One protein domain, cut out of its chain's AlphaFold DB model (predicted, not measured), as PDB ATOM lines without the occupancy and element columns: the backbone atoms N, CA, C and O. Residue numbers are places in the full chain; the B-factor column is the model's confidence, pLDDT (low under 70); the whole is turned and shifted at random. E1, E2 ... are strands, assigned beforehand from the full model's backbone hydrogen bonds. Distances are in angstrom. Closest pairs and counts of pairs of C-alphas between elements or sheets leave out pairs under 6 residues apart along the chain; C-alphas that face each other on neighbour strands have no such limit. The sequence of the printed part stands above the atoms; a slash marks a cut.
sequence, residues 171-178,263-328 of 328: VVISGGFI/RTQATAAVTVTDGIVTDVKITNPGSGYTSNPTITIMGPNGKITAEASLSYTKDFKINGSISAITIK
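Overview. This is residues 171 to 178 and 263 to 328 of the 328 residues of an uncharacterized protein of Paenibacillus sp. 1_12 (UniProt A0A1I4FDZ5). A slim, rod-like sandwich, two sheets face to face: a curled sheet of four strands, E1, E4, E5 and E6, bends like part of a barrel, and the hairpin E2 and E3 covers its open side. The 74 printed residues hold no named helix and six strands, E1 to E6 in chain order, and the class is all strand. The larger sheet runs E1, E4, E5, E6, antiparallel throughout, as is the pair E2 and E3. The whole is compact, with a radius of gyration of the C-alphas of 12.5 A and spans of 41 by 19 by 16 A.

Along the chain. In the larger sheet, E1 is residues 171 to 174, from C-alpha 171 at (201.253, 187.695, 207.309); E4 is 294 to 299, 16.1 A long; E5 is 302 to 311, 29.3 A; E6 is 321 to 327, 17.8 A, ending at C-alpha 327 at (207.447, 188.199, 217.026). E2 is residues 267 to 273, 20.4 A, and E3 is 276 to 284, 23.0 A.

Arrangement. E4, E5 and E6 form a meander, each strand the antiparallel neighbour of the one before. N 297 of E4 and O 304 of E5 are within hydrogen-bond range at 2.9 A, and so are N 309 of E5 and O 324 of E6 at 2.9 A. Edge strand E1 pairs with E4, N 172 to O 296 at 2.8 A. In the hairpin E2 and E3, N 269 and O 281 are 2.8 A apart. Between the sheets, the closest C-alphas of E3 and E6, Val 280 and Ile 325, are 6.6 A apart.

Size, cuts and confidence. C-alphas 274 and 314 are farthest apart, 41.5 A. Residues 179 to 262 are not printed, and C-alphas 178 and 263 are 11.8 A apart across the cut. No link printed whole is long, and no printed residue is under pLDDT 70.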
ATOM      1  N   VAL A 171     201.771 187.230 206.017       93.38
ATOM      2  CA  VAL A 171     201.253 187.695 207.309       93.38
ATOM      3  C   VAL A 171     199.736 187.778 207.223       93.38
ATOM      4  O   VAL A 171     199.193 188.454 206.353       93.38
ATOM      5  N   VAL A 172     199.054 187.101 208.141       93.94
ATOM      6  CA  VAL A 172     197.600 187.127 208.282       93.94
ATOM      7  C   VAL A 172     197.257 187.757 209.626       93.94
ATOM      8  O   VAL A 172     197.670 187.261 210.675       93.94
ATOM      9  N   ILE A 173     196.488 188.844 209.578       93.94
ATOM     10  CA  ILE A 173     195.951 189.539 210.750       93.94
ATOM     11  C   ILE A 173     194.442 189.302 210.774       93.94
ATOM     12  O   ILE A 173     193.739 189.715 209.849       93.94
ATOM     13  N   SER A 174     193.941 188.647 211.820       93.12
ATOM     14  CA  SER A 174     192.524 188.308 211.978       93.12
ATOM     15  C   SER A 174     191.978 188.709 213.354       93.12
ATOM     16  O   SER A 174     192.719 188.863 214.324       93.12
ATOM     17  N   GLY A 175     190.660 188.900 213.448       93.00
ATOM     18  CA  GLY A 175     189.996 189.288 214.697       93.00
ATOM     19  C   GLY A 175     190.326 190.712 215.165       93.00
ATOM     20  O   GLY A 175     190.587 191.594 214.352       93.00
ATOM     21  N   GLY A 176     190.266 190.935 216.482       94.19
ATOM     22  CA  GLY A 176     190.601 192.214 217.131       94.19
ATOM     23  C   GLY A 176     189.486 193.278 217.150       94.19
ATOM     24  O   GLY A 176     189.707 194.424 217.534       94.19
ATOM     25  N   PHE A 177     188.269 192.905 216.756       92.62
ATOM     26  CA  PHE A 177     187.086 193.781 216.734       92.62
ATOM     27  C   PHE A 177     186.008 193.345 217.734       92.62
ATOM     28  O   PHE A 177     184.841 193.706 217.608       92.62
ATOM     29  N   ILE A 178     186.388 192.516 218.707       89.81
ATOM     30  CA  ILE A 178     185.482 192.041 219.754       89.81
ATOM     31  C   ILE A 178     185.450 193.102 220.852       89.81
ATOM     32  O   ILE A 178     186.503 193.549 221.311       89.81
ATOM     33  N   ARG A 263     185.604 200.495 210.669       91.50
ATOM     34  CA  ARG A 263     186.860 199.773 210.899       91.50
ATOM     35  C   ARG A 263     187.609 199.534 209.596       91.50
ATOM     36  O   ARG A 263     186.989 199.375 208.547       91.50
ATOM     37  N   THR A 264     188.932 199.459 209.689       93.81
ATOM     38  CA  THR A 264     189.830 199.135 208.574       93.81
ATOM     39  C   THR A 264     190.759 198.013 209.007       93.81
ATOM     40  O   THR A 264     191.405 198.112 210.049       93.81
ATOM     41  N   GLN A 265     190.851 196.946 208.217       94.06
ATOM     42  CA  GLN A 265     191.752 195.839 208.529       94.06
ATOM     43  C   GLN A 265     193.213 196.237 208.290       94.06
ATOM     44  O   GLN A 265     193.546 196.859 207.280       94.06
ATOM     45  N   ALA A 266     194.076 195.877 209.236       95.56
ATOM     46  CA  ALA A 266     195.511 196.068 209.138       95.56
ATOM     47  C   ALA A 266     196.148 195.052 208.181       95.56
ATOM     48  O   ALA A 266     195.694 193.911 208.060       95.56
ATOM     49  N   THR A 267     197.244 195.457 207.548       95.38
ATOM     50  CA  THR A 267     198.093 194.604 206.715       95.38
ATOM     51  C   THR A 267     199.560 194.811 207.084       95.38
ATOM     52  O   THR A 267     199.971 195.878 207.546       95.38
ATOM     53  N   ALA A 268     200.359 193.761 206.911       94.31
ATOM     54  CA  ALA A 268     201.786 193.775 207.190       94.31
ATOM     55  C   ALA A 268     202.534 192.881 206.194       94.31
ATOM     56  O   ALA A 268     201.949 191.989 205.580       94.31
ATOM     57  N   ALA A 269     203.828 193.133 206.039       90.25
ATOM     58  CA  ALA A 269     204.752 192.352 205.236       90.25
ATOM     59  C   ALA A 269     205.847 191.775 206.136       90.25
ATOM     60  O   ALA A 269     206.275 192.420 207.091       90.25
ATOM     61  N   VAL A 270     206.296 190.563 205.828       93.50
ATOM     62  CA  VAL A 270     207.365 189.885 206.563       93.50
ATOM     63  C   VAL A 270     208.677 189.971 205.789       93.50
ATOM     64  O   VAL A 270     208.694 189.770 204.575       93.50
ATOM     65  N   THR A 271     209.773 190.244 206.493       90.44
ATOM     66  CA  THR A 271     211.131 190.161 205.952       90.44
ATOM     67  C   THR A 271     211.766 188.857 206.407       90.44
ATOM     68  O   THR A 271     211.709 188.497 207.585       90.44
ATOM     69  N   VAL A 272     212.373 188.144 205.462       90.56
ATOM     70  CA  VAL A 272     213.064 186.880 205.705       90.56
ATOM     71  C   VAL A 272     214.520 187.029 205.286       90.56
ATOM     72  O   VAL A 272     214.809 187.474 204.176       90.56
ATOM     73  N   THR A 273     215.436 186.637 206.166       89.38
ATOM     74  CA  THR A 273     216.881 186.629 205.919       89.38
ATOM     75  C   THR A 273     217.435 185.281 206.359       89.38
ATOM     76  O   THR A 273     217.086 184.795 207.432       89.38
ATOM     77  N   ASP A 274     218.234 184.642 205.503       87.44
ATOM     78  CA  ASP A 274     218.841 183.326 205.760       87.44
ATOM     79  C   ASP A 274     217.837 182.241 206.198       87.44
ATOM     80  O   ASP A 274     218.111 181.393 207.043       87.44
ATOM     81  N   GLY A 275     216.631 182.279 205.621       85.25
ATOM     82  CA  GLY A 275     215.557 181.331 205.923       85.25
ATOM     83  C   GLY A 275     214.819 181.594 207.241       85.25
ATOM     84  O   GLY A 275     213.935 180.818 207.596       85.25
ATOM     85  N   ILE A 276     215.131 182.678 207.957       87.56
ATOM     86  CA  ILE A 276     214.509 183.050 209.234       87.56
ATOM     87  C   ILE A 276     213.723 184.352 209.059       87.56
ATOM     88  O   ILE A 276     214.152 185.265 208.355       87.56
ATOM     89  N   VAL A 277     212.555 184.445 209.697       90.38
ATOM     90  CA  VAL A 277     211.797 185.700 209.769       90.38
ATOM     91  C   VAL A 277     212.550 186.677 210.671       90.38
ATOM     92  O   VAL A 277     212.731 186.399 211.854       90.38
ATOM     93  N   THR A 278     212.982 187.807 210.116       90.75
ATOM     94  CA  THR A 278     213.793 188.809 210.827       90.75
ATOM     95  C   THR A 278     213.025 190.074 211.180       90.75
ATOM     96  O   THR A 278     213.390 190.743 212.142       90.75
ATOM     97  N   ASP A 279     211.961 190.402 210.442       91.38
ATOM     98  CA  ASP A 279     211.158 191.602 210.688       91.38
ATOM     99  C   ASP A 279     209.712 191.444 210.193       91.38
ATOM    100  O   ASP A 279     209.424 190.656 209.286       91.38
ATOM    101  N   VAL A 280     208.798 192.224 210.776       94.44
ATOM    102  CA  VAL A 280     207.405 192.350 210.334       94.44
ATOM    103  C   VAL A 280     207.047 193.827 210.243       94.44
ATOM    104  O   VAL A 280     206.792 194.500 211.241       94.44
ATOM    105  N   LYS A 281     206.954 194.326 209.013       95.00
ATOM    106  CA  LYS A 281     206.632 195.718 208.727       95.00
ATOM    107  C   LYS A 281     205.135 195.898 208.520       95.00
ATOM    108  O   LYS A 281     204.554 195.340 207.592       95.00
ATOM    109  N   ILE A 282     204.517 196.756 209.323       96.81
ATOM    110  CA  ILE A 282     203.129 197.187 209.118       96.81
ATOM    111  C   ILE A 282     203.049 198.013 207.824       96.81
ATOM    112  O   ILE A 282     203.755 199.010 207.673       96.81
ATOM    113  N   THR A 283     202.199 197.601 206.881       95.94
ATOM    114  CA  THR A 283     201.954 198.314 205.612       95.94
ATOM    115  C   THR A 283     200.667 199.133 205.661       95.94
ATOM    116  O   THR A 283     200.613 200.217 205.084       95.94
ATOM    117  N   ASN A 284     199.669 198.667 206.414       96.38
ATOM    118  CA  ASN A 284     198.506 199.439 206.838       96.38
ATOM    119  C   ASN A 284     198.232 199.134 208.318       96.38
ATOM    120  O   ASN A 284     197.968 197.978 208.646       96.38
ATOM    121  N   PRO A 285     198.256 200.123 209.225       96.06
ATOM    122  CA  PRO A 285     198.010 199.876 210.646       96.06
ATOM    123  C   PRO A 285     196.537 199.565 210.959       96.06
ATOM    124  O   PRO A 285     196.231 199.100 212.058       96.06
ATOM    125  N   GLY A 286     195.627 199.795 210.005       97.38
ATOM    126  CA  GLY A 286     194.192 199.616 210.193       97.38
ATOM    127  C   GLY A 286     193.599 200.586 211.219       97.38
ATOM    128  O   GLY A 286     194.248 201.534 211.661       97.38
ATOM    129  N   SER A 287     192.338 200.361 211.583       97.06
ATOM    130  CA  SER A 287     191.621 201.154 212.584       97.06
ATOM    131  C   SER A 287     190.385 200.434 213.108       97.06
ATOM    132  O   SER A 287     189.850 199.523 212.471       97.06
ATOM    133  N   GLY A 288     189.909 200.868 214.272       95.88
ATOM    134  CA  GLY A 288     188.705 200.341 214.902       95.88
ATOM    135  C   GLY A 288     188.916 199.060 215.710       95.88
ATOM    136  O   GLY A 288     187.922 198.441 216.087       95.88
ATOM    137  N   TYR A 289     190.163 198.661 215.987       96.50
ATOM    138  CA  TYR A 289     190.466 197.505 216.829       96.50
ATOM    139  C   TYR A 289     190.087 197.785 218.292       96.50
ATOM    140  O   TYR A 289     190.583 198.726 218.913       96.50
ATOM    141  N   THR A 290     189.205 196.962 218.854       95.88
ATOM    142  CA  THR A 290     188.757 197.034 220.258       95.88
ATOM    143  C   THR A 290     189.406 195.972 221.140       95.88
ATOM    144  O   THR A 290     189.291 196.042 222.358       95.88
ATOM    145  N   SER A 291     190.082 194.998 220.532       95.62
ATOM    146  CA  SER A 291     190.830 193.941 221.205       95.62
ATOM    147  C   SER A 291     192.067 193.559 220.392       95.62
ATOM    148  O   SER A 291     192.175 193.898 219.211       95.62
ATOM    149  N   ASN A 292     193.025 192.863 221.008       94.69
ATOM    150  CA  ASN A 292     194.226 192.430 220.299       94.69
ATOM    151  C   ASN A 292     193.860 191.443 219.168       94.69
ATOM    152  O   ASN A 292     193.185 190.441 219.425       94.69
ATOM    153  N   PRO A 293     194.287 191.695 217.916       96.56
ATOM    154  CA  PRO A 293     194.111 190.747 216.826       96.56
ATOM    155  C   PRO A 293     195.040 189.538 216.976       96.56
ATOM    156  O   PRO A 293     196.068 189.585 217.651       96.56
ATOM    157  N   THR A 294     194.699 188.458 216.277       95.56
ATOM    158  CA  THR A 294     195.588 187.314 216.080       95.56
ATOM    159  C   THR A 294     196.474 187.574 214.868       95.56
ATOM    160  O   THR A 294     195.968 187.824 213.774       95.56
ATOM    161  N   ILE A 295     197.795 187.493 215.050       95.44
ATOM    162  CA  ILE A 295     198.771 187.637 213.965       95.44
ATOM    163  C   ILE A 295     199.461 186.296 213.741       95.44
ATOM    164  O   ILE A 295     200.151 185.775 214.617       95.44
ATOM    165  N   THR A 296     199.263 185.743 212.547       94.38
ATOM    166  CA  THR A 296     199.918 184.525 212.070       94.38
ATOM    167  C   THR A 296     200.879 184.881 210.949       94.38
ATOM    168  O   THR A 296     200.484 185.525 209.981       94.38
ATOM    169  N   ILE A 297     202.122 184.427 211.056       93.81
ATOM    170  CA  ILE A 297     203.142 184.621 210.029       93.81
ATOM    171  C   ILE A 297     203.544 183.243 209.510       93.81
ATOM    172  O   ILE A 297     203.914 182.361 210.287       93.81
ATOM    173  N   MET A 298     203.453 183.051 208.199       91.44
ATOM    174  CA  MET A 298     204.025 181.896 207.520       91.44
ATOM    175  C   MET A 298     205.431 182.274 207.068       91.44
ATOM    176  O   MET A 298     205.583 183.179 206.250       91.44
ATOM    177  N   GLY A 299     206.446 181.616 207.621       87.88
ATOM    178  CA  GLY A 299     207.838 181.750 207.198       87.88
ATOM    179  C   GLY A 299     208.371 180.445 206.601       87.88
ATOM    180  O   GLY A 299     207.664 179.433 206.596       87.88
ATOM    181  N   PRO A 300     209.633 180.418 206.138       85.38
ATOM    182  CA  PRO A 300     210.203 179.228 205.505       85.38
ATOM    183  C   PRO A 300     210.274 177.995 206.398       85.38
ATOM    184  O   PRO A 300     210.139 176.871 205.924       85.38
ATOM    185  N   ASN A 301     210.416 178.214 207.704       86.00
ATOM    186  CA  ASN A 301     210.510 177.149 208.700       86.00
ATOM    187  C   ASN A 301     209.157 176.832 209.363       86.00
ATOM    188  O   ASN A 301     209.114 176.105 210.353       86.00
ATOM    189  N   GLY A 302     208.054 177.373 208.834       86.81
ATOM    190  CA  GLY A 302     206.696 177.106 209.302       86.81
ATOM    191  C   GLY A 302     205.970 178.323 209.873       86.81
ATOM    192  O   GLY A 302     206.307 179.478 209.605       86.81
ATOM    193  N   LYS A 303     204.913 178.041 210.640       91.38
ATOM    194  CA  LYS A 303     204.006 179.037 211.214       91.38
ATOM    195  C   LYS A 303     204.547 179.572 212.541       91.38
ATOM    196  O   LYS A 303     204.779 178.794 213.462       91.38
ATOM    197  N   ILE A 304     204.637 180.895 212.660       92.69
ATOM    198  CA  ILE A 304     204.922 181.608 213.914       92.69
ATOM    199  C   ILE A 304     203.781 182.579 214.245       92.69
ATOM    200  O   ILE A 304     202.971 182.945 213.386       92.69
ATOM    201  N   THR A 305     203.704 182.993 215.506       92.88
ATOM    202  CA  THR A 305     202.718 183.967 215.995       92.88
ATOM    203  C   THR A 305     203.406 185.237 216.466       92.88
ATOM    204  O   THR A 305     204.525 185.176 216.974       92.88
ATOM    205  N   ALA A 306     202.717 186.370 216.361       94.31
ATOM    206  CA  ALA A 306     203.199 187.653 216.860       94.31
ATOM    207  C   ALA A 306     202.146 188.353 217.731       94.31
ATOM    208  O   ALA A 306     200.954 188.046 217.656       94.31
ATOM    209  N   GLU A 307     202.590 189.300 218.553       95.81
ATOM    210  CA  GLU A 307     201.732 190.174 219.355       95.81
ATOM    211  C   GLU A 307     201.605 191.555 218.724       95.81
ATOM    212  O   GLU A 307     202.585 192.130 218.255       95.81
ATOM    213  N   ALA A 308     200.390 192.098 218.749       96.94
ATOM    214  CA  ALA A 308     200.106 193.465 218.338       96.94
ATOM    215  C   ALA A 308     200.105 194.401 219.550       96.94
ATOM    216  O   ALA A 308     199.461 194.105 220.558       96.94
ATOM    217  N   SER A 309     200.723 195.570 219.411       97.50
ATOM    218  CA  SER A 309     200.435 196.733 220.254       97.50
ATOM    219  C   SER A 309     199.400 197.613 219.560       97.50
ATOM    220  O   SER A 309     199.514 197.860 218.359       97.50
ATOM    221  N   LEU A 310     198.386 198.075 220.296       97.88
ATOM    222  CA  LEU A 310     197.341 198.957 219.773       97.88
ATOM    223  C   LEU A 310     197.577 200.410 220.198       97.88
ATOM    224  O   LEU A 310     198.106 200.676 221.275       97.88
ATOM    225  N   SER A 311     197.158 201.350 219.353       97.94
ATOM    226  CA  SER A 311     197.165 202.787 219.619       97.94
ATOM    227  C   SER A 311     195.753 203.351 219.545       97.94
ATOM    228  O   SER A 311     195.019 203.127 218.580       97.94
ATOM    229  N   TYR A 312     195.384 204.112 220.570       98.00
ATOM    230  CA  TYR A 312     194.076 204.727 220.726       98.00
ATOM    231  C   TYR A 312     194.226 206.246 220.707       98.00
ATOM    232  O   TYR A 312     195.034 206.805 221.446       98.00
ATOM    233  N   THR A 313     193.478 206.921 219.835       97.38
ATOM    234  CA  THR A 313     193.667 208.349 219.551       97.38
ATOM    235  C   THR A 313     192.336 209.082 219.374       97.38
ATOM    236  O   THR A 313     191.274 208.474 219.257       97.38
ATOM    237  N   LYS A 314     192.400 210.418 219.315       96.56
ATOM    238  CA  LYS A 314     191.239 211.274 219.022       96.56
ATOM    239  C   LYS A 314     190.839 211.294 217.543       96.56
ATOM    240  O   LYS A 314     189.734 211.742 217.229       96.56
ATOM    241  N   ASP A 315     191.728 210.855 216.653       96.19
ATOM    242  CA  ASP A 315     191.501 210.840 215.210       96.19
ATOM    243  C   ASP A 315     190.792 209.547 214.810       96.19
ATOM    244  O   ASP A 315     191.365 208.459 214.854       96.19
ATOM    245  N   PHE A 316     189.543 209.679 214.370       93.75
ATOM    246  CA  PHE A 316     188.702 208.565 213.949       93.75
ATOM    247  C   PHE A 316     189.351 207.643 212.912       93.75
ATOM    248  O   PHE A 316     189.104 206.439 212.938       93.75
ATOM    249  N   LYS A 317     190.185 208.175 212.009       93.19
ATOM    250  CA  LYS A 317     190.770 207.386 210.917       93.19
ATOM    251  C   LYS A 317     191.786 206.362 211.406       93.19
ATOM    252  O   LYS A 317     191.912 205.310 210.786       93.19
ATOM    253  N   ILE A 318     192.490 206.679 212.490       95.25
ATOM    254  CA  ILE A 318     193.593 205.878 213.039       95.25
ATOM    255  C   ILE A 318     193.333 205.430 214.483       95.25
ATOM    256  O   ILE A 318     194.214 204.874 215.129       95.25
ATOM    257  N   ASN A 319     192.151 205.693 215.039       98.06
ATOM    258  CA  ASN A 319     191.823 205.271 216.395       98.06
ATOM    259  C   ASN A 319     191.667 203.744 216.466       98.06
ATOM    260  O   ASN A 319     190.936 203.149 215.670       98.06
ATOM    261  N   GLY A 320     192.341 203.118 217.431       97.75
ATOM    262  CA  GLY A 320     192.419 201.667 217.550       97.75
ATOM    263  C   GLY A 320     193.196 201.059 216.390       97.75
ATOM    264  O   GLY A 320     192.681 200.159 215.741       97.75
ATOM    265  N   SER A 321     194.376 201.590 216.069       98.50
ATOM    266  CA  SER A 321     195.269 201.061 215.030       98.50
ATOM    267  C   SER A 321     196.351 200.162 215.632       98.50
ATOM    268  O   SER A 321     196.697 200.312 216.803       98.50
ATOM    269  N   ILE A 322     196.957 199.278 214.840       98.50
ATOM    270  CA  ILE A 322     198.151 198.530 215.263       98.50
ATOM    271  C   ILE A 322     199.372 199.452 215.165       98.50
ATOM    272  O   ILE A 322     199.677 199.965 214.091       98.50
ATOM    273  N   SER A 323     200.065 199.678 216.282       97.62
ATOM    274  CA  SER A 323     201.267 200.522 216.355       97.62
ATOM    275  C   SER A 323     202.570 199.735 216.259       97.62
ATOM    276  O   SER A 323     203.566 200.273 215.783       97.62
ATOM    277  N   ALA A 324     202.570 198.472 216.685       97.19
ATOM    278  CA  ALA A 324     203.728 197.591 216.592       97.19
ATOM    279  C   ALA A 324     203.301 196.124 216.489       97.19
ATOM    280  O   ALA A 324     202.241 195.744 216.991       97.19
ATOM    281  N   ILE A 325     204.152 195.307 215.868       97.12
ATOM    282  CA  ILE A 325     204.035 193.848 215.830       97.12
ATOM    283  C   ILE A 325     205.346 193.269 216.364       97.12
ATOM    284  O   ILE A 325     206.412 193.611 215.863       97.12
ATOM    285  N   THR A 326     205.270 192.412 217.381       95.12
ATOM    286  CA  THR A 326     206.436 191.768 218.008       95.12
ATOM    287  C   THR A 326     206.347 190.258 217.826       95.12
ATOM    288  O   THR A 326     205.358 189.646 218.225       95.12
ATOM    289  N   ILE A 327     207.358 189.656 217.200       91.88
ATOM    290  CA  ILE A 327     207.447 188.199 217.026       91.88
ATOM    291  C   ILE A 327     207.692 187.547 218.397       91.88
ATOM    292  O   ILE A 327     208.457 188.086 219.195       91.88
ATOM    293  N   LYS A 328     207.025 186.416 218.663       81.44
ATOM    294  CA  LYS A 328     207.224 185.617 219.882       81.44
ATOM    295  C   LYS A 328     208.408 184.668 219.786       81.44
ATOM    296  O   LYS A 328     208.622 184.120 218.682       81.44
TER     297      LYS A 328